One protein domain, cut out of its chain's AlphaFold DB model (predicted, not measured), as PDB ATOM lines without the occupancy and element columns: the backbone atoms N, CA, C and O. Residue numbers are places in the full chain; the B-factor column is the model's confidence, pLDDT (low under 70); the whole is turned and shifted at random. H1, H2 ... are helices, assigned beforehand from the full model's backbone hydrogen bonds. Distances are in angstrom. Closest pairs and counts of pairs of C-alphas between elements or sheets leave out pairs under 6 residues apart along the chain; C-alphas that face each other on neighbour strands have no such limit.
ATOM      1  N   TYR A   5     189.017 -22.588  35.461       84.00
ATOM      2  CA  TYR A   5     188.003 -21.908  36.265       84.00
ATOM      3  C   TYR A   5     187.090 -21.006  35.422       84.00
ATOM      4  O   TYR A   5     185.875 -21.036  35.586       84.00
ATOM      5  N   ILE A   6     187.642 -20.246  34.471       83.31
ATOM      6  CA  ILE A   6     186.856 -19.356  33.602       83.31
ATOM      7  C   ILE A   6     185.955 -20.154  32.651       83.31
ATOM      8  O   ILE A   6     184.801 -19.774  32.437       83.31
ATOM      9  N   LEU A   7     186.435 -21.290  32.131       83.06
ATOM     10  CA  LEU A   7     185.613 -22.211  31.336       83.06
ATOM     11  C   LEU A   7     184.425 -22.733  32.153       83.06
ATOM     12  O   LEU A   7     183.277 -22.632  31.721       83.06
ATOM     13  N   PHE A   8     184.698 -23.198  33.372       85.81
ATOM     14  CA  PHE A   8     183.671 -23.643  34.306       85.81
ATOM     15  C   PHE A   8     182.665 -22.535  34.637       85.81
ATOM     16  O   PHE A   8     181.454 -22.750  34.565       85.81
ATOM     17  N   CYS A   9     183.142 -21.326  34.944       82.94
ATOM     18  CA  CYS A   9     182.280 -20.187  35.220       82.94
ATOM     19  C   CYS A   9     181.411 -19.822  34.016       82.94
ATOM     20  O   CYS A   9     180.244 -19.504  34.213       82.94
ATOM     21  N   SER A  10     181.912 -19.903  32.780       81.50
ATOM     22  CA  SER A  10     181.098 -19.617  31.592       81.50
ATOM     23  C   SER A  10     179.912 -20.574  31.449       81.50
ATOM     24  O   SER A  10     178.823 -20.126  31.073       81.50
ATOM     25  N   ASP A  11     180.112 -21.866  31.703       83.12
ATOM     26  CA  ASP A  11     179.039 -22.859  31.606       83.12
ATOM     27  C   ASP A  11     178.075 -22.741  32.788       83.12
ATOM     28  O   ASP A  11     176.851 -22.741  32.633       83.12
ATOM     29  N   MET A  12     178.625 -22.561  33.986       85.12
ATOM     30  CA  MET A  12     177.852 -22.615  35.215       85.12
ATOM     31  C   MET A  12     177.145 -21.292  35.536       85.12
ATOM     32  O   MET A  12     176.033 -21.317  36.055       85.12
ATOM     33  N   ARG A  13     177.699 -20.130  35.156       83.44
ATOM     34  CA  ARG A  13     177.047 -18.808  35.295       83.44
ATOM     35  C   ARG A  13     175.696 -18.783  34.594       83.44
ATOM     36  O   ARG A  13     174.736 -18.267  35.157       83.44
ATOM     37  N   SER A  14     175.608 -19.378  33.403       80.44
ATOM     38  CA  SER A  14     174.349 -19.482  32.654       80.44
ATOM     39  C   SER A  14     173.319 -20.330  33.404       80.44
ATOM     40  O   SER A  14     172.139 -19.986  33.440       80.44
ATOM     41  N   LYS A  15     173.766 -21.410  34.055       84.56
ATOM     42  CA  LYS A  15     172.909 -22.283  34.858       84.56
ATOM     43  C   LYS A  15     172.441 -21.598  36.143       84.56
ATOM     44  O   LYS A  15     171.243 -21.501  36.364       84.56
ATOM     45  N   VAL A  16     173.361 -21.027  36.921       85.00
ATOM     46  CA  VAL A  16     173.049 -20.325  38.177       85.00
ATOM     47  C   VAL A  16     172.125 -19.135  37.929       85.00
ATOM     48  O   VAL A  16     171.178 -18.945  38.683       85.00
ATOM     49  N   LYS A  17     172.346 -18.372  36.851       80.75
ATOM     50  CA  LYS A  17     171.479 -17.247  36.477       80.75
ATOM     51  C   LYS A  17     170.110 -17.697  35.958       80.75
ATOM     52  O   LYS A  17     169.138 -16.976  36.139       80.75
ATOM     53  N   SER A  18     170.020 -18.876  35.336       83.12
ATOM     54  CA  SER A  18     168.737 -19.473  34.936       83.12
ATOM     55  C   SER A  18     167.933 -19.954  36.142       83.12
ATOM     56  O   SER A  18     166.718 -19.794  36.139       83.12
ATOM     57  N   ASP A  19     168.587 -20.542  37.144       85.81
ATOM     58  CA  ASP A  19     167.948 -20.961  38.398       85.81
ATOM     59  C   ASP A  19     167.614 -19.758  39.296       85.81
ATOM     60  O   ASP A  19     166.620 -19.767  40.012       85.81
ATOM     61  N   ASP A  27     177.369 -12.429  43.600       88.00
ATOM     62  CA  ASP A  27     176.840 -13.585  44.336       88.00
ATOM     63  C   ASP A  27     176.944 -14.869  43.511       88.00
ATOM     64  O   ASP A  27     177.306 -15.930  44.032       88.00
ATOM     65  N   VAL A  28     176.731 -14.759  42.196       86.50
ATOM     66  CA  VAL A  28     176.984 -15.850  41.252       86.50
ATOM     67  C   VAL A  28     178.463 -16.232  41.281       86.50
ATOM     68  O   VAL A  28     178.775 -17.403  41.465       86.50
ATOM     69  N   ALA A  29     179.385 -15.271  41.176       85.00
ATOM     70  CA  ALA A  29     180.823 -15.534  41.207       85.00
ATOM     71  C   ALA A  29     181.263 -16.201  42.522       85.00
ATOM     72  O   ALA A  29     181.997 -17.187  42.496       85.00
ATOM     73  N   ARG A  30     180.753 -15.736  43.671       88.81
ATOM     74  CA  ARG A  30     181.006 -16.360  44.983       88.81
ATOM     75  C   ARG A  30     180.503 -17.798  45.047       88.81
ATOM     76  O   ARG A  30     181.208 -18.673  45.548       88.81
ATOM     77  N   THR A  31     179.305 -18.047  44.531       87.19
ATOM     78  CA  THR A  31     178.712 -19.391  44.479       87.19
ATOM     79  C   THR A  31     179.537 -20.314  43.589       87.19
ATOM     80  O   THR A  31     179.869 -21.426  43.990       87.19
ATOM     81  N   LEU A  32     179.948 -19.834  42.414       88.19
ATOM     82  CA  LEU A  32     180.788 -20.582  41.482       88.19
ATOM     83  C   LEU A  32     182.183 -20.868  42.043       88.19
ATOM     84  O   LEU A  32     182.687 -21.968  41.846       88.19
ATOM     85  N   GLY A  33     182.781 -19.933  42.784       88.44
ATOM     86  CA  GLY A  33     184.061 -20.143  43.460       88.44
ATOM     87  C   GLY A  33     183.999 -21.253  44.513       88.44
ATOM     88  O   GLY A  33     184.903 -22.085  44.584       88.44
ATOM     89  N   LYS A  34     182.911 -21.313  45.294       89.56
ATOM     90  CA  LYS A  34     182.662 -22.420  46.235       89.56
ATOM     91  C   LYS A  34     182.470 -23.743  45.494       89.56
ATOM     92  O   LYS A  34     183.198 -24.694  45.758       89.56
ATOM     93  N   LEU A  35     181.600 -23.749  44.482       86.69
ATOM     94  CA  LEU A  35     181.312 -24.932  43.669       86.69
ATOM     95  C   LEU A  35     182.566 -25.472  42.967       86.69
ATOM     96  O   LEU A  35     182.742 -26.679  42.860       86.69
ATOM     97  N   TRP A  36     183.456 -24.585  42.516       86.06
ATOM     98  CA  TRP A  36     184.744 -24.960  41.939       86.06
ATOM     99  C   TRP A  36     185.660 -25.610  42.972       86.06
ATOM    100  O   TRP A  36     186.280 -26.624  42.672       86.06
ATOM    101  N   LYS A  37     185.745 -25.079  44.197       85.75
ATOM    102  CA  LYS A  37     186.547 -25.697  45.265       85.75
ATOM    103  C   LYS A  37     186.006 -27.075  45.644       85.75
ATOM    104  O   LYS A  37     186.803 -28.003  45.751       85.75
ATOM    105  N   GLU A  38     184.688 -27.218  45.730       88.25
ATOM    106  CA  GLU A  38     183.990 -28.474  46.043       88.25
ATOM    107  C   GLU A  38     183.924 -29.460  44.865       88.25
ATOM    108  O   GLU A  38     183.597 -30.630  45.049       88.25
ATOM    109  N   LEU A  39     184.255 -29.018  43.647       83.00
ATOM    110  CA  LEU A  39     184.227 -29.870  42.464       83.00
ATOM    111  C   LEU A  39     185.225 -31.036  42.612       83.00
ATOM    112  O   LEU A  39     186.386 -30.790  42.978       83.00
ATOM    113  N   PRO A  40     184.836 -32.276  42.258       87.75
ATOM    114  CA  PRO A  40     185.758 -33.405  42.255       87.75
ATOM    115  C   PRO A  40     186.925 -33.174  41.295       87.75
ATOM    116  O   PRO A  40     186.786 -32.529  40.247       87.75
ATOM    117  N   GLU A  41     188.082 -33.737  41.645       83.94
ATOM    118  CA  GLU A  41     189.313 -33.599  40.861       83.94
ATOM    119  C   GLU A  41     189.149 -34.090  39.424       83.94
ATOM    120  O   GLU A  41     189.675 -33.461  38.514       83.94
ATOM    121  N   GLU A  42     188.347 -35.131  39.190       85.12
ATOM    122  CA  GLU A  42     188.043 -35.628  37.842       85.12
ATOM    123  C   GLU A  42     187.425 -34.543  36.953       85.12
ATOM    124  O   GLU A  42     187.835 -34.343  35.811       85.12
ATOM    125  N   LYS A  43     186.477 -33.771  37.499       80.31
ATOM    126  CA  LYS A  43     185.848 -32.670  36.767       80.31
ATOM    127  C   LYS A  43     186.817 -31.516  36.571       80.31
ATOM    128  O   LYS A  43     186.894 -30.981  35.469       80.31
ATOM    129  N   LYS A  44     187.588 -31.150  37.601       84.19
ATOM    130  CA  LYS A  44     188.641 -30.126  37.477       84.19
ATOM    131  C   LYS A  44     189.659 -30.499  36.401       84.19
ATOM    132  O   LYS A  44     190.060 -29.634  35.627       84.19
ATOM    133  N   LYS A  45     190.037 -31.777  36.328       86.25
ATOM    134  CA  LYS A  45     190.969 -32.323  35.339       86.25
ATOM    135  C   LYS A  45     190.404 -32.226  33.925       86.25
ATOM    136  O   LYS A  45     191.101 -31.722  33.055       86.25
ATOM    137  N   GLU A  46     189.128 -32.554  33.727       86.19
ATOM    138  CA  GLU A  46     188.454 -32.389  32.432       86.19
ATOM    139  C   GLU A  46     188.495 -30.927  31.942       86.19
ATOM    140  O   GLU A  46     188.800 -30.660  30.780       86.19
ATOM    141  N   TYR A  47     188.246 -29.951  32.828       84.06
ATOM    142  CA  TYR A  47     188.373 -28.528  32.478       84.06
ATOM    143  C   TYR A  47     189.826 -28.096  32.267       84.06
ATOM    144  O   TYR A  47     190.085 -27.221  31.441       84.06
ATOM    145  N   LYS A  48     190.775 -28.693  32.996       83.44
ATOM    146  CA  LYS A  48     192.208 -28.440  32.826       83.44
ATOM    147  C   LYS A  48     192.687 -28.920  31.458       83.44
ATOM    148  O   LYS A  48     193.333 -28.143  30.773       83.44
ATOM    149  N   GLU A  49     192.317 -30.127  31.035       83.88
ATOM    150  CA  GLU A  49     192.636 -30.662  29.703       83.88
ATOM    151  C   GLU A  49     191.989 -29.827  28.590       83.88
ATOM    152  O   GLU A  49     192.645 -29.498  27.607       83.88
ATOM    153  N   LYS A  50     190.734 -29.392  28.774       79.81
ATOM    154  CA  LYS A  50     190.062 -28.471  27.838       79.81
ATOM    155  C   LYS A  50     190.775 -27.120  27.730       79.81
ATOM    156  O   LYS A  50     190.917 -26.597  26.632       79.81
ATOM    157  N   SER A  51     191.207 -26.554  28.859       79.62
ATOM    158  CA  SER A  51     191.973 -25.303  28.890       79.62
ATOM    159  C   SER A  51     193.339 -25.476  28.229       79.62
ATOM    160  O   SER A  51     193.740 -24.619  27.455       79.62
ATOM    161  N   ASP A  52     194.030 -26.589  28.477       76.56
ATOM    162  CA  ASP A  52     195.350 -26.865  27.904       76.56
ATOM    163  C   ASP A  52     195.294 -27.047  26.378       76.56
ATOM    164  O   ASP A  52     196.081 -26.439  25.654       76.56
ATOM    165  N   ALA A  53     194.274 -27.750  25.876       76.50
ATOM    166  CA  ALA A  53     194.010 -27.860  24.443       76.50
ATOM    167  C   ALA A  53     193.738 -26.491  23.785       76.50
ATOM    168  O   ALA A  53     194.189 -26.225  22.671       76.50
ATOM    169  N   ASP A  54     193.029 -25.595  24.479       66.44
ATOM    170  CA  ASP A  54     192.768 -24.230  24.007       66.44
ATOM    171  C   ASP A  54     194.027 -23.340  24.080       66.44
ATOM    172  O   ASP A  54     194.242 -22.475  23.228       66.44
ATOM    173  N   LYS A  55     194.922 -23.597  25.050       65.81
ATOM    174  CA  LYS A  55     196.223 -22.915  25.154       65.81
ATOM    175  C   LYS A  55     197.123 -23.218  23.959       65.81
ATOM    176  O   LYS A  55     197.791 -22.307  23.468       65.81
ATOM    177  N   GLU A  56     197.137 -24.456  23.470       60.97
ATOM    178  CA  GLU A  56     197.915 -24.818  22.276       60.97
ATOM    179  C   GLU A  56     197.391 -24.141  21.003       60.97
ATOM    180  O   GLU A  56     198.182 -23.701  20.165       60.97
ATOM    181  N   ALA A  57     196.071 -23.970  20.890       60.44
ATOM    182  CA  ALA A  57     195.460 -23.244  19.780       60.44
ATOM    183  C   ALA A  57     195.815 -21.745  19.804       60.44
ATOM    184  O   ALA A  57     196.115 -21.161  18.766       60.44
ATOM    185  N   HIS A  58     195.852 -21.131  20.992       56.19
ATOM    186  CA  HIS A  58     196.161 -19.708  21.152       56.19
ATOM    187  C   HIS A  58     197.652 -19.355  21.034       56.19
ATOM    188  O   HIS A  58     197.982 -18.197  20.790       56.19
TER     189      HIS A  58
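What this domain is: This is residues 5 to 19 and 27 to 58 of the 88 residues of the protein "HMG box family protein" of Trichomonas vaginalis (UniProt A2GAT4). The longest helix, H3, and H2 make an open V, joined by a tight link, and H1 packs across H2 with its first turn, residues 5 to 8, reaching H3. Residues 52 to 58 of H3 stick out. The printed part has 47 residues, with three named helices in the order H1, H2, H3 and no named strand: all helix, only just loose, close to compact, with a radius of gyration of the C-alphas of 11.5 A and spans of 33 by 21 by 14 A.

Where its parts are: H3, residues 41 to 58, is 25.1 A long and ends at C-alpha 58 (196.161, -19.708, 21.152). H2 is residues 27 to 38, 16.6 A. H1, residues 5 to 19, 20.2 A, begins at C-alpha 5 (188.003, -21.908, 36.265).

How they stand to each other: H3 touches H1 with residues 47 to 51 alone, closest C-alphas Leu 7 and Tyr 47, 7.0 A, at a steep tilt of 63 degrees, opposite ways. H1 touches H2, closest C-alphas Cys 9 and Leu 32, 6.4 A, at a steep tilt of 57 degrees. H2 and H3 are close but not clearly touching, closest C-alphas Trp 36 and Lys 44, 7.9 A. Every O i to N i+4 pair is within hydrogen-bond range in H2 and H3, and 9 of 11 in H1.

The domain as a whole: The C-alphas farthest apart, of Asp 19 and Glu 56, are 34.2 A apart. Residues 20 to 26 are not printed, and C-alphas 19 and 27 are 13.0 A apart across this cut. Residues 54 to 58 have pLDDT under 70.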